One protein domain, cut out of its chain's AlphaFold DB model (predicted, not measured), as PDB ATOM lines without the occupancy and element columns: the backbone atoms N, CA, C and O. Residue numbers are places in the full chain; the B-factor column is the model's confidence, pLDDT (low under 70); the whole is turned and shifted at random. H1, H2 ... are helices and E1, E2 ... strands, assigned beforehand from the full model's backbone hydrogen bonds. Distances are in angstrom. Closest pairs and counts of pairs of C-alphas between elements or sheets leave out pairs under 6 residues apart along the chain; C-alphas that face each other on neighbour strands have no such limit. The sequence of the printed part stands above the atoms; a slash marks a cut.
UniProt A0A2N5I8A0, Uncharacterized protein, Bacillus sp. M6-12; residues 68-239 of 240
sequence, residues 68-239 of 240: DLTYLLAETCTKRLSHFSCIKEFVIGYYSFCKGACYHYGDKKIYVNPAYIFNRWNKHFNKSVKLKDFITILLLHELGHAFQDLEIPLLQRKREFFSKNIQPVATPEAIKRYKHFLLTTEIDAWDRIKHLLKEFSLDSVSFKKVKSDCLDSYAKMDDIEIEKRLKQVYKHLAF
ATOM      1  N   ASP A  68     118.447 303.574 200.143       88.88
ATOM      2  CA  ASP A  68     117.272 304.443 200.050       88.88
ATOM      3  C   ASP A  68     115.976 303.619 200.113       88.88
ATOM      4  O   ASP A  68     115.108 303.860 200.952       88.88
ATOM      5  N   LEU A  69     115.909 302.514 199.360       91.81
ATOM      6  CA  LEU A  69     114.810 301.551 199.439       91.81
ATOM      7  C   LEU A  69     114.644 300.986 200.856       91.81
ATOM      8  O   LEU A  69     113.525 300.854 201.354       91.81
ATOM      9  N   THR A  70     115.749 300.644 201.526       94.06
ATOM     10  CA  THR A  70     115.701 300.139 202.906       94.06
ATOM     11  C   THR A  70     115.205 301.217 203.872       94.06
ATOM     12  O   THR A  70     114.439 300.904 204.787       94.06
ATOM     13  N   TYR A  71     115.590 302.478 203.661       94.19
ATOM     14  CA  TYR A  71     115.110 303.622 204.432       94.19
ATOM     15  C   TYR A  71     113.588 303.785 204.285       94.19
ATOM     16  O   TYR A  71     112.866 303.778 205.283       94.19
ATOM     17  N   LEU A  72     113.080 303.812 203.050       94.19
ATOM     18  CA  LEU A  72     111.645 303.925 202.753       94.19
ATOM     19  C   LEU A  72     110.834 302.728 203.281       94.19
ATOM     20  O   LEU A  72     109.710 302.871 203.785       94.19
ATOM     21  N   LEU A  73     111.399 301.519 203.214       96.31
ATOM     22  CA  LEU A  73     110.791 300.334 203.819       96.31
ATOM     23  C   LEU A  73     110.733 300.449 205.345       96.31
ATOM     24  O   LEU A  73     109.716 300.072 205.932       96.31
ATOM     25  N   ALA A  74     111.773 300.983 205.989       96.12
ATOM     26  CA  ALA A  74     111.767 301.245 207.423       96.12
ATOM     27  C   ALA A  74     110.697 302.279 207.807       96.12
ATOM     28  O   ALA A  74     109.935 302.035 208.745       96.12
ATOM     29  N   GLU A  75     110.542 303.369 207.053       95.81
ATOM     30  CA  GLU A  75     109.443 304.332 207.247       95.81
ATOM     31  C   GLU A  75     108.072 303.663 207.144       95.81
ATOM     32  O   GLU A  75     107.183 303.867 207.971       95.81
ATOM     33  N   THR A  76     107.894 302.806 206.141       96.12
ATOM     34  CA  THR A  76     106.633 302.088 205.941       96.12
ATOM     35  C   THR A  76     106.342 301.127 207.097       96.12
ATOM     36  O   THR A  76     105.205 301.037 207.564       96.12
ATOM     37  N   CYS A  77     107.356 300.407 207.586       96.44
ATOM     38  CA  CYS A  77     107.191 299.464 208.693       96.44
ATOM     39  C   CYS A  77     106.922 300.180 210.025       96.44
ATOM     40  O   CYS A  77     106.044 299.754 210.772       96.44
ATOM     41  N   THR A  78     107.617 301.284 210.303       95.94
ATOM     42  CA  THR A  78     107.425 302.080 211.530       95.94
ATOM     43  C   THR A  78     106.049 302.742 211.581       95.94
ATOM     44  O   THR A  78     105.400 302.701 212.624       95.94
ATOM     45  N   LYS A  79     105.520 303.243 210.451       94.75
ATOM     46  CA  LYS A  79     104.143 303.773 210.371       94.75
ATOM     47  C   LYS A  79     103.097 302.767 210.855       94.75
ATOM     48  O   LYS A  79     102.173 303.152 211.567       94.75
ATOM     49  N   ARG A  80     103.261 301.472 210.553       93.00
ATOM     50  CA  ARG A  80     102.340 300.416 211.023       93.00
ATOM     51  C   ARG A  80     102.356 300.235 212.544       93.00
ATOM     52  O   ARG A  80     101.365 299.781 213.098       93.00
ATOM     53  N   LEU A  81     103.448 300.604 213.207       93.62
ATOM     54  CA  LEU A  81     103.638 300.491 214.656       93.62
ATOM     55  C   LEU A  81     103.358 301.812 215.399       93.62
ATOM     56  O   LEU A  81     103.396 301.850 216.623       93.62
ATOM     57  N   SER A  82     103.058 302.901 214.683       89.25
ATOM     58  CA  SER A  82     102.862 304.238 215.273       89.25
ATOM     59  C   SER A  82     101.658 304.348 216.215       89.25
ATOM     60  O   SER A  82     101.576 305.287 217.002       89.25
ATOM     61  N   HIS A  83     100.737 303.385 216.167       91.62
ATOM     62  CA  HIS A  83      99.558 303.354 217.026       91.62
ATOM     63  C   HIS A  83      99.857 302.874 218.462       91.62
ATOM     64  O   HIS A  83      99.012 303.025 219.343       91.62
ATOM     65  N   PHE A  84     101.044 302.310 218.726       93.44
ATOM     66  CA  PHE A  84     101.447 301.889 220.067       93.44
ATOM     67  C   PHE A  84     101.920 303.086 220.905       93.44
ATOM     68  O   PHE A  84     103.028 303.585 220.729       93.44
ATOM     69  N   SER A  85     101.116 303.495 221.889       91.12
ATOM     70  CA  SER A  85     101.387 304.656 222.760       91.12
ATOM     71  C   SER A  85     102.618 304.521 223.666       91.12
ATOM     72  O   SER A  85     103.080 305.509 224.234       91.12
ATOM     73  N   CYS A  86     103.158 303.307 223.813       89.88
ATOM     74  CA  CYS A  86     104.374 303.036 224.582       89.88
ATOM     75  C   CYS A  86     105.651 303.587 223.926       89.88
ATOM     76  O   CYS A  86     106.692 303.690 224.581       89.88
ATOM     77  N   ILE A  87     105.572 303.942 222.643       91.75
ATOM     78  CA  ILE A  87     106.664 304.515 221.867       91.75
ATOM     79  C   ILE A  87     106.352 305.985 221.635       91.75
ATOM     80  O   ILE A  87     105.293 306.336 221.122       91.75
ATOM     81  N   LYS A  88     107.298 306.856 221.985       91.88
ATOM     82  CA  LYS A  88     107.149 308.290 221.734       91.88
ATOM     83  C   LYS A  88     107.327 308.621 220.255       91.88
ATOM     84  O   LYS A  88     106.613 309.459 219.715       91.88
ATOM     85  N   GLU A  89     108.329 308.010 219.631       94.44
ATOM     86  CA  GLU A  89     108.737 308.315 218.263       94.44
ATOM     87  C   GLU A  89     109.601 307.186 217.683       94.44
ATOM     88  O   GLU A  89     110.365 306.536 218.405       94.44
ATOM     89  N   PHE A  90     109.518 307.000 216.367       94.69
ATOM     90  CA  PHE A  90     110.508 306.259 215.590       94.69
ATOM     91  C   PHE A  90     111.456 307.245 214.912       94.69
ATOM     92  O   PHE A  90     111.001 308.126 214.189       94.69
ATOM     93  N   VAL A  91     112.762 307.078 215.112       94.62
ATOM     94  CA  VAL A  91     113.781 307.932 214.495       94.62
ATOM     95  C   VAL A  91     114.613 307.092 213.538       94.62
ATOM     96  O   VAL A  91     115.297 306.154 213.951       94.62
ATOM     97  N   ILE A  92     114.532 307.401 212.249       93.56
ATOM     98  CA  ILE A  92     115.219 306.652 211.197       93.56
ATOM     99  C   ILE A  92     116.421 307.470 210.741       93.56
ATOM    100  O   ILE A  92     116.301 308.656 210.445       93.56
ATOM    101  N   GLY A  93     117.592 306.841 210.698       89.69
ATOM    102  CA  GLY A  93     118.806 307.534 210.305       89.69
ATOM    103  C   GLY A  93     120.058 306.679 210.316       89.69
ATOM    104  O   GLY A  93     120.048 305.511 210.699       89.69
ATOM    105  N   TYR A  94     121.162 307.272 209.880       85.75
ATOM    106  CA  TYR A  94     122.432 306.573 209.706       85.75
ATOM    107  C   TYR A  94     123.340 306.802 210.913       85.75
ATOM    108  O   TYR A  94     124.270 307.608 210.900       85.75
ATOM    109  N   TYR A  95     123.007 306.100 211.994       82.00
ATOM    110  CA  TYR A  95     123.670 306.195 213.293       82.00
ATOM    111  C   TYR A  95     124.892 305.268 213.415       82.00
ATOM    112  O   TYR A  95     125.077 304.333 212.644       82.00
ATOM    113  N   SER A  96     125.708 305.456 214.450       73.31
ATOM    114  CA  SER A  96     126.896 304.625 214.705       73.31
ATOM    115  C   SER A  96     126.630 303.334 215.496       73.31
ATOM    116  O   SER A  96     127.570 302.619 215.836       73.31
ATOM    117  N   PHE A  97     125.375 303.002 215.824       75.69
ATOM    118  CA  PHE A  97     125.075 301.789 216.594       75.69
ATOM    119  C   PHE A  97     124.950 300.541 215.703       75.69
ATOM    120  O   PHE A  97     124.332 300.563 214.642       75.69
ATOM    121  N   CYS A  98     125.474 299.411 216.182       65.50
ATOM    122  CA  CYS A  98     125.692 298.193 215.391       65.50
ATOM    123  C   CYS A  98     124.513 297.194 215.332       65.50
ATOM    124  O   CYS A  98     124.688 296.069 214.868       65.50
ATOM    125  N   LYS A  99     123.320 297.561 215.817       75.62
ATOM    126  CA  LYS A  99     122.184 296.629 215.992       75.62
ATOM    127  C   LYS A  99     121.096 296.712 214.914       75.62
ATOM    128  O   LYS A  99     120.255 295.822 214.833       75.62
ATOM    129  N   GLY A 100     121.107 297.748 214.074       88.12
ATOM    130  CA  GLY A 100     120.073 297.987 213.058       88.12
ATOM    131  C   GLY A 100     118.781 298.601 213.610       88.12
ATOM    132  O   GLY A 100     118.262 299.526 213.003       88.12
ATOM    133  N   ALA A 101     118.306 298.181 214.782       93.88
ATOM    134  CA  ALA A 101     117.275 298.883 215.550       93.88
ATOM    135  C   ALA A 101     117.649 298.921 217.042       93.88
ATOM    136  O   ALA A 101     118.494 298.139 217.482       93.88
ATOM    137  N   CYS A 102     117.110 299.889 217.786       94.31
ATOM    138  CA  CYS A 102     117.359 300.032 219.219       94.31
ATOM    139  C   CYS A 102     116.270 300.869 219.900       94.31
ATOM    140  O   CYS A 102     116.059 302.030 219.541       94.31
ATOM    141  N   TYR A 103     115.632 300.322 220.930       95.38
ATOM    142  CA  TYR A 103     114.818 301.078 221.869       95.38
ATOM    143  C   TYR A 103     115.697 301.820 222.878       95.38
ATOM    144  O   TYR A 103     116.494 301.230 223.615       95.38
ATOM    145  N   HIS A 104     115.520 303.136 222.953       93.19
ATOM    146  CA  HIS A 104     116.207 303.974 223.916       93.19
ATOM    147  C   HIS A 104     115.299 304.295 225.110       93.19
ATOM    148  O   HIS A 104     114.351 305.074 225.041       93.19
ATOM    149  N   TYR A 105     115.644 303.705 226.252       89.50
ATOM    150  CA  TYR A 105     114.876 303.767 227.497       89.50
ATOM    151  C   TYR A 105     114.711 305.183 228.081       89.50
ATOM    152  O   TYR A 105     113.774 305.428 228.840       89.50
ATOM    153  N   GLY A 106     115.625 306.110 227.769       87.56
ATOM    154  CA  GLY A 106     115.620 307.464 228.334       87.56
ATOM    155  C   GLY A 106     114.566 308.383 227.711       87.56
ATOM    156  O   GLY A 106     113.822 309.042 228.427       87.56
ATOM    157  N   ASP A 107     114.486 308.408 226.381       92.06
ATOM    158  CA  ASP A 107     113.555 309.258 225.621       92.06
ATOM    159  C   ASP A 107     112.372 308.479 225.020       92.06
ATOM    160  O   ASP A 107     111.493 309.088 224.405       92.06
ATOM    161  N   LYS A 108     112.331 307.156 225.245       93.12
ATOM    162  CA  LYS A 108     111.280 306.225 224.807       93.12
ATOM    163  C   LYS A 108     111.123 306.180 223.285       93.12
ATOM    164  O   LYS A 108     110.016 305.985 222.776       93.12
ATOM    165  N   LYS A 109     112.222 306.385 222.557       95.31
ATOM    166  CA  LYS A 109     112.256 306.336 221.093       95.31
ATOM    167  C   LYS A 109     112.815 305.011 220.590       95.31
ATOM    168  O   LYS A 109     113.663 304.405 221.241       95.31
ATOM    169  N   ILE A 110     112.376 304.589 219.408       95.56
ATOM    170  CA  ILE A 110     113.015 303.496 218.666       95.56
ATOM    171  C   ILE A 110     113.852 304.105 217.549       95.56
ATOM    172  O   ILE A 110     113.324 304.731 216.632       95.56
ATOM    173  N   TYR A 111     115.161 303.902 217.628       95.25
ATOM    174  CA  TYR A 111     116.105 304.304 216.598       95.25
ATOM    175  C   TYR A 111     116.272 303.176 215.586       95.25
ATOM    176  O   TYR A 111     116.451 302.017 215.959       95.25
ATOM    177  N   VAL A 112     116.246 303.517 214.303       95.19
ATOM    178  CA  VAL A 112     116.349 302.569 213.193       95.19
ATOM    179  C   VAL A 112     117.481 303.006 212.285       95.19
ATOM    180  O   VAL A 112     117.536 304.156 211.863       95.19
ATOM    181  N   ASN A 113     118.373 302.073 211.976       94.06
ATOM    182  CA  ASN A 113     119.500 302.268 211.089       94.06
ATOM    183  C   ASN A 113     119.375 301.383 209.844       94.06
ATOM    184  O   ASN A 113     119.770 300.209 209.880       94.06
ATOM    185  N   PRO A 114     118.861 301.940 208.732       92.06
ATOM    186  CA  PRO A 114     118.662 301.202 207.490       92.06
ATOM    187  C   PRO A 114     119.943 300.563 206.955       92.06
ATOM    188  O   PRO A 114     119.888 299.451 206.436       92.06
ATOM    189  N   ALA A 115     121.103 301.205 207.133       88.25
ATOM    190  CA  ALA A 115     122.353 300.674 206.604       88.25
ATOM    191  C   ALA A 115     122.772 299.370 207.293       88.25
ATOM    192  O   ALA A 115     123.068 298.373 206.630       88.25
ATOM    193  N   TYR A 116     122.719 299.331 208.625       89.88
ATOM    194  CA  TYR A 116     123.007 298.099 209.367       89.88
ATOM    195  C   TYR A 116     121.948 297.018 209.143       89.88
ATOM    196  O   TYR A 116     122.297 295.841 209.050       89.88
ATOM    197  N   ILE A 117     120.671 297.401 209.032       93.38
ATOM    198  CA  ILE A 117     119.587 296.471 208.693       93.38
ATOM    199  C   ILE A 117     119.870 295.797 207.353       93.38
ATOM    200  O   ILE A 117     119.873 294.566 207.293       93.38
ATOM    201  N   PHE A 118     120.125 296.582 206.302       92.38
ATOM    202  CA  PHE A 118     120.380 296.059 204.965       92.38
ATOM    203  C   PHE A 118     121.591 295.127 204.962       92.38
ATOM    204  O   PHE A 118     121.491 293.992 204.501       92.38
ATOM    205  N   ASN A 119     122.707 295.557 205.555       89.38
ATOM    206  CA  ASN A 119     123.937 294.769 205.594       89.38
ATOM    207  C   ASN A 119     123.755 293.435 206.326       89.38
ATOM    208  O   ASN A 119     124.161 292.383 205.822       89.38
ATOM    209  N   ARG A 120     123.096 293.446 207.492       91.38
ATOM    210  CA  ARG A 120     122.820 292.222 208.255       91.38
ATOM    211  C   ARG A 120     121.860 291.301 207.504       91.38
ATOM    212  O   ARG A 120     122.114 290.100 207.413       91.38
ATOM    213  N   TRP A 121     120.787 291.853 206.937       94.94
ATOM    214  CA  TRP A 121     119.831 291.095 206.133       94.94
ATOM    215  C   TRP A 121     120.498 290.456 204.915       94.94
ATOM    216  O   TRP A 121     120.350 289.255 204.689       94.94
ATOM    217  N   ASN A 122     121.281 291.228 204.163       92.12
ATOM    218  CA  ASN A 122     121.938 290.753 202.955       92.12
ATOM    219  C   ASN A 122     122.941 289.632 203.257       92.12
ATOM    220  O   ASN A 122     123.003 288.639 202.538       92.12
ATOM    221  N   LYS A 123     123.689 289.754 204.358       91.06
ATOM    222  CA  LYS A 123     124.698 288.764 204.748       91.06
ATOM    223  C   LYS A 123     124.098 287.457 205.277       91.06
ATOM    224  O   LYS A 123     124.658 286.394 205.024       91.06
ATOM    225  N   HIS A 124     122.993 287.525 206.019       92.38
ATOM    226  CA  HIS A 124     122.512 286.384 206.809       92.38
ATOM    227  C   HIS A 124     121.124 285.863 206.410       92.38
ATOM    228  O   HIS A 124     120.808 284.705 206.683       92.38
ATOM    229  N   PHE A 125     120.290 286.676 205.758       95.56
ATOM    230  CA  PHE A 125     118.853 286.407 205.641       95.56
ATOM    231  C   PHE A 125     118.263 286.532 204.235       95.56
ATOM    232  O   PHE A 125     117.167 286.012 204.033       95.56
ATOM    233  N   ASN A 126     118.949 287.143 203.263       94.62
ATOM    234  CA  ASN A 126     118.383 287.459 201.940       94.62
ATOM    235  C   ASN A 126     117.770 286.269 201.180       94.62
ATOM    236  O   ASN A 126     116.811 286.447 200.433       94.62
ATOM    237  N   LYS A 127     118.266 285.050 201.407       95.88
ATOM    238  CA  LYS A 127     117.735 283.812 200.810       95.88
ATOM    239  C   LYS A 127     116.528 283.223 201.544       95.88
ATOM    240  O   LYS A 127     115.971 282.235 201.082       95.88
ATOM    241  N   SER A 128     116.166 283.741 202.718       95.50
ATOM    242  CA  SER A 128     115.250 283.041 203.629       95.50
ATOM    243  C   SER A 128     114.223 283.900 204.360       95.50
ATOM    244  O   SER A 128     113.246 283.340 204.849       95.50
ATOM    245  N   VAL A 129     114.419 285.216 204.438       97.06
ATOM    246  CA  VAL A 129     113.484 286.169 205.048       97.06
ATOM    247  C   VAL A 129     113.408 287.382 204.128       97.06
ATOM    248  O   VAL A 129     114.441 287.873 203.680       97.06
ATOM    249  N   LYS A 130     112.209 287.888 203.829       96.19
ATOM    250  CA  LYS A 130     112.064 289.118 203.031       96.19
ATOM    251  C   LYS A 130     112.556 290.319 203.840       96.19
ATOM    252  O   LYS A 130     112.324 290.375 205.043       96.19
ATOM    253  N   LEU A 131     113.171 291.310 203.190       96.12
ATOM    254  CA  LEU A 131     113.706 292.497 203.877       96.12
ATOM    255  C   LEU A 131     112.644 293.223 204.722       96.12
ATOM    256  O   LEU A 131     112.895 293.559 205.875       96.12
ATOM    257  N   LYS A 132     111.428 293.390 204.189       96.44
ATOM    258  CA  LYS A 132     110.290 293.973 204.924       96.44
ATOM    259  C   LYS A 132     109.964 293.205 206.209       96.44
ATOM    260  O   LYS A 132     109.732 293.818 207.252       96.44
ATOM    261  N   ASP A 133     109.943 291.877 206.137       97.31
ATOM    262  CA  ASP A 133     109.622 291.025 207.284       97.31
ATOM    263  C   ASP A 133     110.756 291.081 208.308       97.31
ATOM    264  O   ASP A 133     110.498 291.231 209.497       97.31
ATOM    265  N   PHE A 134     112.011 291.075 207.846       97.44
ATOM    266  CA  PHE A 134     113.186 291.267 208.693       97.44
ATOM    267  C   PHE A 134     113.131 292.596 209.461       97.44
ATOM    268  O   PHE A 134     113.263 292.590 210.684       97.44
ATOM    269  N   ILE A 135     112.856 293.715 208.777       97.38
ATOM    270  CA  ILE A 135     112.683 295.032 209.414       97.38
ATOM    271  C   ILE A 135     111.552 294.983 210.443       97.38
ATOM    272  O   ILE A 135     111.740 295.393 211.585       97.38
ATOM    273  N   THR A 136     110.388 294.456 210.058       97.62
ATOM    274  CA  THR A 136     109.219 294.394 210.948       97.62
ATOM    275  C   THR A 136     109.519 293.561 212.197       97.62
ATOM    276  O   THR A 136     109.175 293.977 213.298       97.62
ATOM    277  N   ILE A 137     110.203 292.420 212.056       97.81
ATOM    278  CA  ILE A 137     110.593 291.564 213.185       97.81
ATOM    279  C   ILE A 137     111.541 292.302 214.140       97.81
ATOM    280  O   ILE A 137     111.346 292.221 215.353       97.81
ATOM    281  N   LEU A 138     112.533 293.037 213.621       96.94
ATOM    282  CA  LEU A 138     113.426 293.844 214.460       96.94
ATOM    283  C   LEU A 138     112.657 294.939 215.210       96.94
ATOM    284  O   LEU A 138     112.840 295.101 216.409       96.94
ATOM    285  N   LEU A 139     111.750 295.649 214.536       97.56
ATOM    286  CA  LEU A 139     110.950 296.694 215.178       97.56
ATOM    287  C   LEU A 139     109.994 296.134 216.239       97.56
ATOM    288  O   LEU A 139     109.813 296.759 217.282       97.56
ATOM    289  N   LEU A 140     109.413 294.950 216.011       97.69
ATOM    290  CA  LEU A 140     108.609 294.263 217.023       97.69
ATOM    291  C   LEU A 140     109.450 293.897 218.250       97.69
ATOM    292  O   LEU A 140     108.981 294.053 219.368       97.69
ATOM    293  N   HIS A 141     110.694 293.456 218.079       97.50
ATOM    294  CA  HIS A 141     111.572 293.196 219.219       97.50
ATOM    295  C   HIS A 141     111.818 294.452 220.070       97.50
ATOM    296  O   HIS A 141     111.658 294.398 221.291       97.50
ATOM    297  N   GLU A 142     112.104 295.590 219.435       97.19
ATOM    298  CA  GLU A 142     112.271 296.864 220.145       97.19
ATOM    299  C   GLU A 142     110.967 297.340 220.813       97.19
ATOM    300  O   GLU A 142     110.991 297.870 221.924       97.19
ATOM    301  N   LEU A 143     109.806 297.086 220.198       97.44
ATOM    302  CA  LEU A 143     108.499 297.289 220.835       97.44
ATOM    303  C   LEU A 143     108.328 296.393 222.077       97.44
ATOM    304  O   LEU A 143     107.772 296.826 223.084       97.44
ATOM    305  N   GLY A 144     108.856 295.167 222.048       97.56
ATOM    306  CA  GLY A 144     108.914 294.285 223.212       97.56
ATOM    307  C   GLY A 144     109.656 294.916 224.389       97.56
ATOM    308  O   GLY A 144     109.179 294.840 225.522       97.56
ATOM    309  N   HIS A 145     110.768 295.610 224.126       97.06
ATOM    310  CA  HIS A 145     111.462 296.400 225.146       97.06
ATOM    311  C   HIS A 145     110.623 297.576 225.654       97.06
ATOM    312  O   HIS A 145     110.606 297.821 226.860       97.06
ATOM    313  N   ALA A 146     109.887 298.260 224.778       96.62
ATOM    314  CA  ALA A 146     108.981 299.330 225.193       96.62
ATOM    315  C   ALA A 146     107.858 298.815 226.115       96.62
ATOM    316  O   ALA A 146     107.574 299.438 227.138       96.62
ATOM    317  N   PHE A 147     107.270 297.647 225.828       96.50
ATOM    318  CA  PHE A 147     106.277 297.020 226.711       96.50
ATOM    319  C   PHE A 147     106.855 296.653 228.078       96.50
ATOM    320  O   PHE A 147     106.234 296.945 229.098       96.50
ATOM    321  N   GLN A 148     108.056 296.067 228.118       95.25
ATOM    322  CA  GLN A 148     108.744 295.795 229.386       95.25
ATOM    323  C   GLN A 148     108.917 297.063 230.221       95.25
ATOM    324  O   GLN A 148     108.745 297.042 231.435       95.25
ATOM    325  N   ASP A 149     109.310 298.151 229.565       94.50
ATOM    326  CA  ASP A 149     109.673 299.403 230.217       94.50
ATOM    327  C   ASP A 149     108.459 300.204 230.709       94.50
ATOM    328  O   ASP A 149     108.595 300.990 231.646       94.50
ATOM    329  N   LEU A 150     107.280 299.988 230.114       92.62
ATOM    330  CA  LEU A 150     106.010 300.481 230.649       92.62
ATOM    331  C   LEU A 150     105.580 299.751 231.922       92.62
ATOM    332  O   LEU A 150     105.023 300.380 232.817       92.62
ATOM    333  N   GLU A 151     105.802 298.439 231.992       91.88
ATOM    334  CA  GLU A 151     105.418 297.643 233.159       91.88
ATOM    335  C   GLU A 151     106.369 297.871 234.332       91.88
ATOM    336  O   GLU A 151     105.942 298.232 235.427       91.88
ATOM    337  N   ILE A 152     107.667 297.653 234.103       91.00
ATOM    338  CA  ILE A 152     108.717 297.875 235.096       91.00
ATOM    339  C   ILE A 152     109.912 298.532 234.395       91.00
ATOM    340  O   ILE A 152     110.654 297.857 233.660       91.00
ATOM    341  N   PRO A 153     110.166 299.829 234.656       90.69
ATOM    342  CA  PRO A 153     111.234 300.560 233.997       90.69
ATOM    343  C   PRO A 153     112.596 299.867 234.113       90.69
ATOM    344  O   PRO A 153     112.947 299.327 235.167       90.69
ATOM    345  N   LEU A 154     113.423 299.921 233.064       87.19
ATOM    346  CA  LEU A 154     114.740 299.263 233.055       87.19
ATOM    347  C   LEU A 154     115.614 299.690 234.239       87.19
ATOM    348  O   LEU A 154     116.326 298.863 234.809       87.19
ATOM    349  N   LEU A 155     115.570 300.971 234.617       85.38
ATOM    350  CA  LEU A 155     116.329 301.468 235.762       85.38
ATOM    351  C   LEU A 155     115.900 300.772 237.059       85.38
ATOM    352  O   LEU A 155     116.757 300.404 237.860       85.38
ATOM    353  N   GLN A 156     114.599 300.546 237.241       87.12
ATOM    354  CA  GLN A 156     114.076 299.813 238.386       87.12
ATOM    355  C   GLN A 156     114.508 298.342 238.341       87.12
ATOM    356  O   GLN A 156     115.096 297.865 239.308       87.12
ATOM    357  N   ARG A 157     114.344 297.652 237.203       88.25
ATOM    358  CA  ARG A 157     114.800 296.256 237.033       88.25
ATOM    359  C   ARG A 157     116.296 296.093 237.321       88.25
ATOM    360  O   ARG A 157     116.705 295.142 237.983       88.25
ATOM    361  N   LYS A 158     117.121 297.043 236.866       86.38
ATOM    362  CA  LYS A 158     118.557 297.083 237.175       86.38
ATOM    363  C   LYS A 158     118.799 297.289 238.667       86.38
ATOM    364  O   LYS A 158     119.577 296.538 239.242       86.38
ATOM    365  N   ARG A 159     118.135 298.256 239.311       85.06
ATOM    366  CA  ARG A 159     118.257 298.478 240.765       85.06
ATOM    367  C   ARG A 159     117.907 297.224 241.562       85.06
ATOM    368  O   ARG A 159     118.667 296.858 242.446       85.06
ATOM    369  N   GLU A 160     116.816 296.546 241.218       85.81
ATOM    370  CA  GLU A 160     116.401 295.291 241.859       85.81
ATOM    371  C   GLU A 160     117.392 294.146 241.623       85.81
ATOM    372  O   GLU A 160     117.652 293.351 242.528       85.81
ATOM    373  N   PHE A 161     117.967 294.051 240.419       88.19
ATOM    374  CA  PHE A 161     119.027 293.088 240.132       88.19
ATOM    375  C   PHE A 161     120.268 293.372 240.984       88.19
ATOM    376  O   PHE A 161     120.759 292.472 241.663       88.19
ATOM    377  N   PHE A 162     120.761 294.611 240.984       83.94
ATOM    378  CA  PHE A 162     121.990 294.963 241.690       83.94
ATOM    379  C   PHE A 162     121.822 294.945 243.206       83.94
ATOM    380  O   PHE A 162     122.734 294.474 243.869       83.94
ATOM    381  N   SER A 163     120.671 295.332 243.765       80.69
ATOM    382  CA  SER A 163     120.435 295.271 245.216       80.69
ATOM    383  C   SER A 163     120.490 293.845 245.775       80.69
ATOM    384  O   SER A 163     120.953 293.635 246.892       80.69
ATOM    385  N   LYS A 164     120.085 292.846 244.981       79.31
ATOM    386  CA  LYS A 164     120.152 291.416 245.334       79.31
ATOM    387  C   LYS A 164     121.508 290.772 245.024       79.31
ATOM    388  O   LYS A 164     121.748 289.632 245.410       79.31
ATOM    389  N   ASN A 165     122.373 291.469 244.286       72.75
ATOM    390  CA  ASN A 165     123.629 290.938 243.756       72.75
ATOM    391  C   ASN A 165     124.811 291.891 243.990       72.75
ATOM    392  O   ASN A 165     125.756 291.872 243.203       72.75
ATOM    393  N   ILE A 166     124.763 292.721 245.044       63.03
ATOM    394  CA  ILE A 166     125.810 293.705 245.344       63.03
ATOM    395  C   ILE A 166     127.132 292.961 245.536       63.03
ATOM    396  O   ILE A 166     127.349 292.280 246.536       63.03
ATOM    397  N   GLN A 167     128.014 293.090 244.553       64.56
ATOM    398  CA  GLN A 167     129.404 292.677 244.629       64.56
ATOM    399  C   GLN A 167     130.233 293.920 244.291       64.56
ATOM    400  O   GLN A 167     130.022 294.504 243.228       64.56
ATOM    401  N   PRO A 168     131.163 294.353 245.157       59.88
ATOM    402  CA  PRO A 168     131.995 295.531 244.899       59.88
ATOM    403  C   PRO A 168     132.987 295.322 243.740       59.88
ATOM    404  O   PRO A 168     133.658 296.261 243.319       59.88
ATOM    405  N   VAL A 169     133.093 294.092 243.221       65.62
ATOM    406  CA  VAL A 169     134.045 293.687 242.184       65.62
ATOM    407  C   VAL A 169     133.331 292.820 241.142       65.62
ATOM    408  O   VAL A 169     132.410 292.065 241.455       65.62
ATOM    409  N   ALA A 170     133.764 292.914 239.884       71.38
ATOM    410  CA  ALA A 170     133.314 292.032 238.814       71.38
ATOM    411  C   ALA A 170     133.950 290.635 238.959       71.38
ATOM    412  O   ALA A 170     134.958 290.335 238.327       71.38
ATOM    413  N   THR A 171     133.384 289.792 239.823       82.44
ATOM    414  CA  THR A 171     133.785 288.380 239.930       82.44
ATOM    415  C   THR A 171     133.226 287.561 238.755       82.44
ATOM    416  O   THR A 171     132.219 287.969 238.160       82.44
ATOM    417  N   PRO A 172     133.801 286.388 238.427       85.94
ATOM    418  CA  PRO A 172     133.242 285.484 237.415       85.94
ATOM    419  C   PRO A 172     131.756 285.156 237.643       85.94
ATOM    420  O   PRO A 172     130.960 285.113 236.704       85.94
ATOM    421  N   GLU A 173     131.337 284.999 238.900       87.19
ATOM    422  CA  GLU A 173     129.938 284.765 239.262       87.19
ATOM    423  C   GLU A 173     129.060 285.982 238.955       87.19
ATOM    424  O   GLU A 173     127.954 285.822 238.438       87.19
ATOM    425  N   ALA A 174     129.537 287.197 239.248       84.88
ATOM    426  CA  ALA A 174     128.815 288.432 238.953       84.88
ATOM    427  C   ALA A 174     128.667 288.647 237.438       84.88
ATOM    428  O   ALA A 174     127.578 288.987 236.972       84.88
ATOM    429  N   ILE A 175     129.725 288.368 236.668       87.50
ATOM    430  CA  ILE A 175     129.718 288.381 235.198       87.50
ATOM    431  C   ILE A 175     128.657 287.406 234.673       87.50
ATOM    432  O   ILE A 175     127.775 287.804 233.909       87.50
ATOM    433  N   LYS A 176     128.660 286.155 235.148       89.12
ATOM    434  CA  LYS A 176     127.684 285.132 234.741       89.12
ATOM    435  C   LYS A 176     126.244 285.527 235.082       89.12
ATOM    436  O   LYS A 176     125.352 285.380 234.243       89.12
ATOM    437  N   ARG A 177     125.998 286.051 236.289       89.38
ATOM    438  CA  ARG A 177     124.666 286.528 236.707       89.38
ATOM    439  C   ARG A 177     124.200 287.709 235.864       89.38
ATOM    440  O   ARG A 177     123.039 287.739 235.460       89.38
ATOM    441  N   TYR A 178     125.088 288.655 235.565       89.00
ATOM    442  CA  TYR A 178     124.750 289.809 234.739       89.00
ATOM    443  C   TYR A 178     124.469 289.405 233.289       89.00
ATOM    444  O   TYR A 178     123.467 289.833 232.721       89.00
ATOM    445  N   LYS A 179     125.268 288.497 232.714       91.00
ATOM    446  CA  LYS A 179     124.991 287.903 231.397       91.00
ATOM    447  C   LYS A 179     123.620 287.223 231.360       91.00
ATOM    448  O   LYS A 179     122.871 287.420 230.406       91.00
ATOM    449  N   HIS A 180     123.262 286.479 232.408       91.31
ATOM    450  CA  HIS A 180     121.936 285.868 232.521       91.31
ATOM    451  C   HIS A 180     120.818 286.919 232.584       91.31
ATOM    452  O   HIS A 180     119.841 286.802 231.853       91.31
ATOM    453  N   PHE A 181     120.977 287.982 233.379       91.19
ATOM    454  CA  PHE A 181     120.023 289.098 233.425       91.19
ATOM    455  C   PHE A 181     119.814 289.756 232.051       91.19
ATOM    456  O   PHE A 181     118.672 290.011 231.657       91.19
ATOM    457  N   LEU A 182     120.897 289.996 231.301       89.88
ATOM    458  CA  LEU A 182     120.825 290.548 229.946       89.88
ATOM    459  C   LEU A 182     120.075 289.602 228.998       89.88
ATOM    460  O   LEU A 182     119.129 290.026 228.343       89.88
ATOM    461  N   LEU A 183     120.436 288.316 228.975       92.44
ATOM    462  CA  LEU A 183     119.772 287.312 228.135       92.44
ATOM    463  C   LEU A 183     118.283 287.162 228.465       92.44
ATOM    464  O   LEU A 183     117.461 287.115 227.555       92.44
ATOM    465  N   THR A 184     117.918 287.120 229.747       92.88
ATOM    466  CA  THR A 184     116.513 287.038 230.170       92.88
ATOM    467  C   THR A 184     115.731 288.274 229.730       92.88
ATOM    468  O   THR A 184     114.605 288.142 229.258       92.88
ATOM    469  N   THR A 185     116.336 289.463 229.815       92.75
ATOM    470  CA  THR A 185     115.720 290.710 229.334       92.75
ATOM    471  C   THR A 185     115.419 290.647 227.836       92.75
ATOM    472  O   THR A 185     114.323 291.011 227.415       92.75
ATOM    473  N   GLU A 186     116.363 290.152 227.038       94.19
ATOM    474  CA  GLU A 186     116.197 289.980 225.593       94.19
ATOM    475  C   GLU A 186     115.113 288.941 225.267       94.19
ATOM    476  O   GLU A 186     114.205 289.210 224.482       94.19
ATOM    477  N   ILE A 187     115.160 287.763 225.901       96.00
ATOM    478  CA  ILE A 187     114.179 286.686 225.692       96.00
ATOM    479  C   ILE A 187     112.759 287.157 226.009       96.00
ATOM    480  O   ILE A 187     111.849 286.891 225.223       96.00
ATOM    481  N   ASP A 188     112.572 287.869 227.121       96.00
ATOM    482  CA  ASP A 188     111.267 288.393 227.521       96.00
ATOM    483  C   ASP A 188     110.734 289.424 226.507       96.00
ATOM    484  O   ASP A 188     109.565 289.363 226.126       96.00
ATOM    485  N   ALA A 189     111.590 290.295 225.956       96.19
ATOM    486  CA  ALA A 189     111.183 291.242 224.914       96.19
ATOM    487  C   ALA A 189     110.667 290.518 223.661       96.19
ATOM    488  O   ALA A 189     109.613 290.864 223.124       96.19
ATOM    489  N   TRP A 190     111.358 289.458 223.229       97.19
ATOM    490  CA  TRP A 190     110.902 288.607 222.126       97.19
ATOM    491  C   TRP A 190     109.589 287.884 222.422       97.19
ATOM    492  O   TRP A 190     108.769 287.686 221.526       97.19
ATOM    493  N   ASP A 191     109.407 287.415 223.650       96.50
ATOM    494  CA  ASP A 191     108.244 286.618 224.020       96.50
ATOM    495  C   ASP A 191     106.977 287.466 224.093       96.50
ATOM    496  O   ASP A 191     105.926 287.033 223.612       96.50
ATOM    497  N   ARG A 192     107.108 288.709 224.561       95.38
ATOM    498  CA  ARG A 192     106.018 289.686 224.625       95.38
ATOM    499  C   ARG A 192     105.387 289.978 223.279       95.38
ATOM    500  O   ARG A 192     104.183 290.166 223.235       95.38
ATOM    501  N   ILE A 193     106.135 289.957 222.181       96.62
ATOM    502  CA  ILE A 193     105.606 290.332 220.858       96.62
ATOM    503  C   ILE A 193     105.123 289.160 220.004       96.62
ATOM    504  O   ILE A 193     104.616 289.369 218.903       96.62
ATOM    505  N   LYS A 194     105.211 287.917 220.500       95.12
ATOM    506  CA  LYS A 194     104.766 286.725 219.748       95.12
ATOM    507  C   LYS A 194     103.301 286.804 219.324       95.12
ATOM    508  O   LYS A 194     102.948 286.317 218.252       95.12
ATOM    509  N   HIS A 195     102.453 287.408 220.153       93.94
ATOM    510  CA  HIS A 195     101.027 287.544 219.864       93.94
ATOM    511  C   HIS A 195     100.745 288.505 218.693       93.94
ATOM    512  O   HIS A 195      99.737 288.342 218.010       93.94
ATOM    513  N   LEU A 196     101.662 289.437 218.401       96.06
ATOM    514  CA  LEU A 196     101.528 290.422 217.322       96.06
ATOM    515  C   LEU A 196     101.909 289.864 215.943       96.06
ATOM    516  O   LEU A 196     101.571 290.459 214.926       96.06
ATOM    517  N   LEU A 197     102.564 288.701 215.855       95.56
ATOM    518  CA  LEU A 197     103.022 288.159 214.564       95.56
ATOM    519  C   LEU A 197     101.882 288.005 213.547       95.56
ATOM    520  O   LEU A 197     102.060 288.305 212.366       95.56
ATOM    521  N   LYS A 198     100.697 287.595 214.016       93.50
ATOM    522  CA  LYS A 198      99.506 287.437 213.172       93.50
ATOM    523  C   LYS A 198      99.005 288.774 212.624       93.50
ATOM    524  O   LYS A 198      98.646 288.836 211.455       93.50
ATOM    525  N   GLU A 199      99.011 289.827 213.439       93.88
ATOM    526  CA  GLU A 199      98.606 291.181 213.031       93.88
ATOM    527  C   GLU A 199      99.498 291.718 211.904       93.88
ATOM    528  O   GLU A 199      99.037 292.387 210.976       93.88
ATOM    529  N   PHE A 200     100.783 291.362 211.935       94.44
ATOM    530  CA  PHE A 200     101.748 291.803 210.936       94.44
ATOM    531  C   PHE A 200     101.883 290.862 209.731       94.44
ATOM    532  O   PHE A 200     102.651 291.180 208.820       94.44
ATOM    533  N   SER A 201     101.107 289.772 209.688       94.56
ATOM    534  CA  SER A 201     101.196 288.697 208.686       94.56
ATOM    535  C   SER A 201     102.595 288.074 208.593       94.56
ATOM    536  O   SER A 201     103.036 287.685 207.512       94.56
ATOM    537  N   LEU A 202     103.302 287.996 209.724       95.44
ATOM    538  CA  LEU A 202     104.638 287.414 209.815       95.44
ATOM    539  C   LEU A 202     104.550 285.916 210.091       95.44
ATOM    540  O   LEU A 202     103.851 285.472 211.005       95.44
ATOM    541  N   ASP A 203     105.304 285.127 209.331       93.19
ATOM    542  CA  ASP A 203     105.389 283.697 209.570       93.19
ATOM    543  C   ASP A 203     106.305 283.376 210.768       93.19
ATOM    544  O   ASP A 203     107.302 284.048 211.053       93.19
ATOM    545  N   SER A 204     105.969 282.301 211.485       93.56
ATOM    546  CA  SER A 204     106.712 281.905 212.686       93.56
ATOM    547  C   SER A 204     108.136 281.414 212.399       93.56
ATOM    548  O   SER A 204     108.966 281.408 213.310       93.56
ATOM    549  N   VAL A 205     108.440 280.995 211.165       94.81
ATOM    550  CA  VAL A 205     109.760 280.471 210.788       94.81
ATOM    551  C   VAL A 205     110.748 281.625 210.641       94.81
ATOM    552  O   VAL A 205     111.814 281.585 211.258       94.81
ATOM    553  N   SER A 206     110.383 282.674 209.902       95.69
ATOM    554  CA  SER A 206     111.156 283.913 209.775       95.69
ATOM    555  C   SER A 206     111.417 284.537 211.141       95.69
ATOM    556  O   SER A 206     112.564 284.833 211.476       95.69
ATOM    557  N   PHE A 207     110.378 284.636 211.975       97.06
ATOM    558  CA  PHE A 207     110.508 285.139 213.340       97.06
ATOM    559  C   PHE A 207     111.534 284.350 214.166       97.06
ATOM    560  O   PHE A 207     112.443 284.935 214.754       97.06
ATOM    561  N   LYS A 208     111.430 283.014 214.183       96.50
ATOM    562  CA  LYS A 208     112.357 282.147 214.926       96.50
ATOM    563  C   LYS A 208     113.799 282.288 214.440       96.50
ATOM    564  O   LYS A 208     114.697 282.331 215.275       96.50
ATOM    565  N   LYS A 209     114.025 282.388 213.124       95.94
ATOM    566  CA  LYS A 209     115.369 282.562 212.547       95.94
ATOM    567  C   LYS A 209     116.020 283.862 213.012       95.94
ATOM    568  O   LYS A 209     117.143 283.832 213.502       95.94
ATOM    569  N   VAL A 210     115.303 284.981 212.899       95.69
ATOM    570  CA  VAL A 210     115.821 286.295 213.312       95.69
ATOM    571  C   VAL A 210     116.030 286.350 214.826       95.69
ATOM    572  O   VAL A 210     117.095 286.769 215.274       95.69
ATOM    573  N   LYS A 211     115.068 285.852 215.621       95.88
ATOM    574  CA  LYS A 211     115.208 285.740 217.082       95.88
ATOM    575  C   LYS A 211     116.453 284.939 217.471       95.88
ATOM    576  O   LYS A 211     117.204 285.377 218.336       95.88
ATOM    577  N   SER A 212     116.668 283.779 216.847       94.69
ATOM    578  CA  SER A 212     117.818 282.914 217.138       94.69
ATOM    579  C   SER A 212     119.139 283.624 216.857       94.69
ATOM    580  O   SER A 212     120.001 283.645 217.723       94.69
ATOM    581  N   ASP A 213     119.278 284.266 215.695       92.25
ATOM    582  CA  ASP A 213     120.488 285.014 215.333       92.25
ATOM    583  C   ASP A 213     120.773 286.168 216.314       92.25
ATOM    584  O   ASP A 213     121.906 286.359 216.758       92.25
ATOM    585  N   CYS A 214     119.736 286.912 216.721       90.25
ATOM    586  CA  CYS A 214     119.869 287.957 217.737       90.25
ATOM    587  C   CYS A 214     120.304 287.392 219.097       90.25
ATOM    588  O   CYS A 214     121.240 287.920 219.699       90.25
ATOM    589  N   LEU A 215     119.670 286.324 219.586       91.81
ATOM    590  CA  LEU A 215     120.007 285.735 220.885       91.81
ATOM    591  C   LEU A 215     121.386 285.067 220.887       91.81
ATOM    592  O   LEU A 215     122.105 285.172 221.880       91.81
ATOM    593  N   ASP A 216     121.796 284.461 219.773       89.38
ATOM    594  CA  ASP A 216     123.125 283.871 219.621       89.38
ATOM    595  C   ASP A 216     124.229 284.919 219.788       89.38
ATOM    596  O   ASP A 216     125.267 284.625 220.384       89.38
ATOM    597  N   SER A 217     124.004 286.153 219.323       81.69
ATOM    598  CA  SER A 217     124.960 287.254 219.502       81.69
ATOM    599  C   SER A 217     125.190 287.598 220.981       81.69
ATOM    600  O   SER A 217     126.321 287.857 221.389       81.69
ATOM    601  N   TYR A 218     124.147 287.512 221.813       79.31
ATOM    602  CA  TYR A 218     124.257 287.709 223.259       79.31
ATOM    603  C   TYR A 218     124.838 286.486 223.970       79.31
ATOM    604  O   TYR A 218     125.635 286.626 224.900       79.31
ATOM    605  N   ALA A 219     124.475 285.279 223.534       81.38
ATOM    606  CA  ALA A 219     124.994 284.043 224.112       81.38
ATOM    607  C   ALA A 219     126.512 283.914 223.901       81.38
ATOM    608  O   ALA A 219     127.233 283.514 224.820       81.38
ATOM    609  N   LYS A 220     126.999 284.322 222.722       86.44
ATOM    610  CA  LYS A 220     128.417 284.306 222.332       86.44
ATOM    611  C   LYS A 220     129.214 285.521 222.816       86.44
ATOM    612  O   LYS A 220     130.418 285.553 222.591       86.44
ATOM    613  N   MET A 221     128.578 286.500 223.468       84.44
ATOM    614  CA  MET A 221     129.284 287.644 224.051       84.44
ATOM    615  C   MET A 221     130.316 287.146 225.063       84.44
ATOM    616  O   MET A 221     129.963 286.379 225.968       84.44
ATOM    617  N   ASP A 222     131.570 287.547 224.877       88.38
ATOM    618  CA  ASP A 222     132.661 287.135 225.751       88.38
ATOM    619  C   ASP A 222     132.537 287.763 227.148       88.38
ATOM    620  O   ASP A 222     131.872 288.783 227.359       88.38
ATOM    621  N   ASP A 223     133.162 287.114 228.128       87.12
ATOM    622  CA  ASP A 223     133.093 287.547 229.522       87.12
ATOM    623  C   ASP A 223     133.810 288.892 229.746       87.12
ATOM    624  O   ASP A 223     133.431 289.628 230.656       87.12
ATOM    625  N   ILE A 224     134.771 289.263 228.888       88.94
ATOM    626  CA  ILE A 224     135.526 290.526 228.962       88.94
ATOM    627  C   ILE A 224     134.609 291.722 228.650       88.94
ATOM    628  O   ILE A 224     134.611 292.732 229.359       88.94
ATOM    629  N   GLU A 225     133.782 291.619 227.613       88.69
ATOM    630  CA  GLU A 225     132.797 292.627 227.227       88.69
ATOM    631  C   GLU A 225     131.695 292.748 228.290       88.69
ATOM    632  O   GLU A 225     131.274 293.858 228.640       88.69
ATOM    633  N   ILE A 226     131.260 291.625 228.871       87.75
ATOM    634  CA  ILE A 226     130.309 291.628 229.991       87.75
ATOM    635  C   ILE A 226     130.923 292.308 231.221       87.75
ATOM    636  O   ILE A 226     130.269 293.153 231.839       87.75
ATOM    637  N   GLU A 227     132.177 291.997 231.557       88.19
ATOM    638  CA  GLU A 227     132.919 292.621 232.655       88.19
ATOM    639  C   GLU A 227     133.035 294.137 232.458       88.19
ATOM    640  O   GLU A 227     132.763 294.912 233.379       88.19
ATOM    641  N   LYS A 228     133.378 294.585 231.245       87.94
ATOM    642  CA  LYS A 228     133.470 296.009 230.896       87.94
ATOM    643  C   LYS A 228     132.145 296.734 231.128       87.94
ATOM    644  O   LYS A 228     132.128 297.797 231.753       87.94
ATOM    645  N   ARG A 229     131.029 296.154 230.677       86.69
ATOM    646  CA  ARG A 229     129.682 296.706 230.906       86.69
ATOM    647  C   ARG A 229     129.326 296.723 232.388       86.69
ATOM    648  O   ARG A 229     128.773 297.707 232.872       86.69
ATOM    649  N   LEU A 230     129.660 295.662 233.116       85.75
ATOM    650  CA  LEU A 230     129.404 295.556 234.549       85.75
ATOM    651  C   LEU A 230     130.178 296.626 235.339       85.75
ATOM    652  O   LEU A 230     129.587 297.320 236.166       85.75
ATOM    653  N   LYS A 231     131.463 296.845 235.023       84.25
ATOM    654  CA  LYS A 231     132.292 297.913 235.614       84.25
ATOM    655  C   LYS A 231     131.715 299.307 235.378       84.25
ATOM    656  O   LYS A 231     131.729 300.130 236.291       84.25
ATOM    657  N   GLN A 232     131.186 299.578 234.182       82.19
ATOM    658  CA  GLN A 232     130.516 300.852 233.892       82.19
ATOM    659  C   GLN A 232     129.295 301.064 234.791       82.19
ATOM    660  O   GLN A 232     129.103 302.155 235.321       82.19
ATOM    661  N   VAL A 233     128.500 300.014 235.012       78.25
ATOM    662  CA  VAL A 233     127.333 300.098 235.896       78.25
ATOM    663  C   VAL A 233     127.753 300.292 237.352       78.25
ATOM    664  O   VAL A 233     127.226 301.188 238.006       78.25
ATOM    665  N   TYR A 234     128.741 299.543 237.853       76.06
ATOM    666  CA  TYR A 234     129.247 299.737 239.217       76.06
ATOM    667  C   TYR A 234     129.836 301.127 239.439       76.06
ATOM    668  O   TYR A 234     129.559 301.735 240.471       76.06
ATOM    669  N   LYS A 235     130.555 301.685 238.457       72.88
ATOM    670  CA  LYS A 235     131.026 303.075 238.515       72.88
ATOM    671  C   LYS A 235     129.872 304.066 238.679       72.88
ATOM    672  O   LYS A 235     130.090 305.133 239.223       72.88
ATOM    673  N   HIS A 236     128.665 303.757 238.216       67.94
ATOM    674  CA  HIS A 236     127.501 304.632 238.377       67.94
ATOM    675  C   HIS A 236     126.661 304.324 239.623       67.94
ATOM    676  O   HIS A 236     125.901 305.184 240.054       67.94
ATOM    677  N   LEU A 237     126.809 303.135 240.213       63.97
ATOM    678  CA  LEU A 237     126.153 302.749 241.464       63.97
ATOM    679  C   LEU A 237     126.965 303.132 242.711       63.97
ATOM    680  O   LEU A 237     126.372 303.385 243.746       63.97
ATOM    681  N   ALA A 238     128.299 303.203 242.623       53.00
ATOM    682  CA  ALA A 238     129.188 303.501 243.754       53.00
ATOM    683  C   ALA A 238     129.281 304.998 244.137       53.00
ATOM    684  O   ALA A 238     130.037 305.344 245.040       53.00
ATOM    685  N   PHE A 239     128.538 305.883 243.459       42.28
ATOM    686  CA  PHE A 239     128.447 307.322 243.772       42.28
ATOM    687  C   PHE A 239     127.014 307.767 244.137       42.28
ATOM    688  O   PHE A 239     126.661 308.930 243.938       42.28
TER     689      PHE A 239
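What this domain is: This is residues 68 to 239 of the 240 residues of an uncharacterized protein of Bacillus sp. M6-12 (UniProt A0A2N5I8A0). A small three-stranded sheet, E1, E3 and E2, is covered on one face by helices H1 and H3, and the long helix H3 runs between that sheet and a helical hairpin of H5 and H6 that crosses it. H2 packs across the first ends of H1 and H3, while the first part of H5, with H4 and H7, makes the far end of the longest axis. The printed part has 172 residues with seven named helices and three named strands, in the order H1, E1, E2, E3, H2, H3, H4, H5, H6, H7. The sheet is mixed, in the order E1, E3, E2, and the class is mostly helix. The whole is compact, with a radius of gyration of the C-alphas of 16.8 A and spans of 48 by 33 by 30 A.

How they stand to each other: In the sheet, E3, residues 109 to 112, is the inner strand. E1, residues 89 to 92, is its parallel neighbour at 20 degrees, with N 112 and O 91 within hydrogen-bond range at 2.8 A. E2, residues 101 to 104, is its antiparallel neighbour at 160 degrees, with N 104 and O 109 at 2.8 A; the two form a hairpin. H1, residues 68 to 81, and H3, residues 131 to 151, are on the same face of the sheet, two layers with helices on one face. H3 has a height over the sheet of 8.8 A and runs along the strands, at 13 degrees to E2 on the local plane; its closest C-alphas to E2 are those of Glu 142 and Tyr 103, 5.2 A apart. H1 lies over E1 at a height over the sheet of 8.6 A. H3 is the hub, touching four helices. With its residues 131 to 139 it touches H1 at a steep tilt of 41 degrees, the same way, closest at the C-alphas of Thr 136 and Cys 77, 5.9 A. H2, residues 114 to 124, touches H3 at a steep tilt of 65 degrees, opposite ways, closest at the C-alphas of Trp 121 and Leu 131, 6.7 A. H2 also touches H1, about perpendicular at 80 degrees, with the C-alphas of Pro 114 and Tyr 71 closest at 5.3 A. H5, residues 172 to 192, touches H3 with residues 186 to 192 alone, closest at the C-alphas of Ala 189 and Gly 144, 4.2 A; their steep tilt of 69.7 degrees, opposite ways, is only just short of perpendicular. H6, residues 204 to 219, forms a helical hairpin with H5 at a shallow tilt of 17 degrees, and touches H3 with the C-alphas of Phe 207 and Ile 137 closest at 6.4 A. H7, residues 223 to 237, touches H5 about perpendicular, at 90 degrees, closest at the C-alphas of Glu 227 and Ile 175, 5.9 A. H4, residues 154 to 163, is near H7 and close to but not clearly touching H5, the closest C-alphas, Phe 161 and Phe 181, being 7.9 A apart. In H2, H3, H4, H5 and H7 every O i to N i+4 pair is within hydrogen-bond range; in H1 8 of 10 are and in H6 11 of 12.

Where its parts are: H1 begins at C-alpha 68, (117.272, 304.443, 200.050), and is 20.4 A long. E1 and E3 are 9.7 A each and E2 9.9 A. H2 is 15.3 A long. H3 is 30.9 A, from C-alpha 131 at (113.706, 292.497, 203.877). H4 is 14.0 A, H5 30.4 A, H6 21.7 A and H7 20.5 A, ending at C-alpha 237, (126.153, 302.749, 241.464).

The domain as a whole: The two C-alphas farthest apart are those of Lys 127 and Phe 239, 50.1 A. The printed part has no cut. The link from H5 to H6, 11 residues, is long. The mean pLDDT of the printed part is 89.6; residue 98, residues 166 to 169 and residues 236 to 239 are under 70.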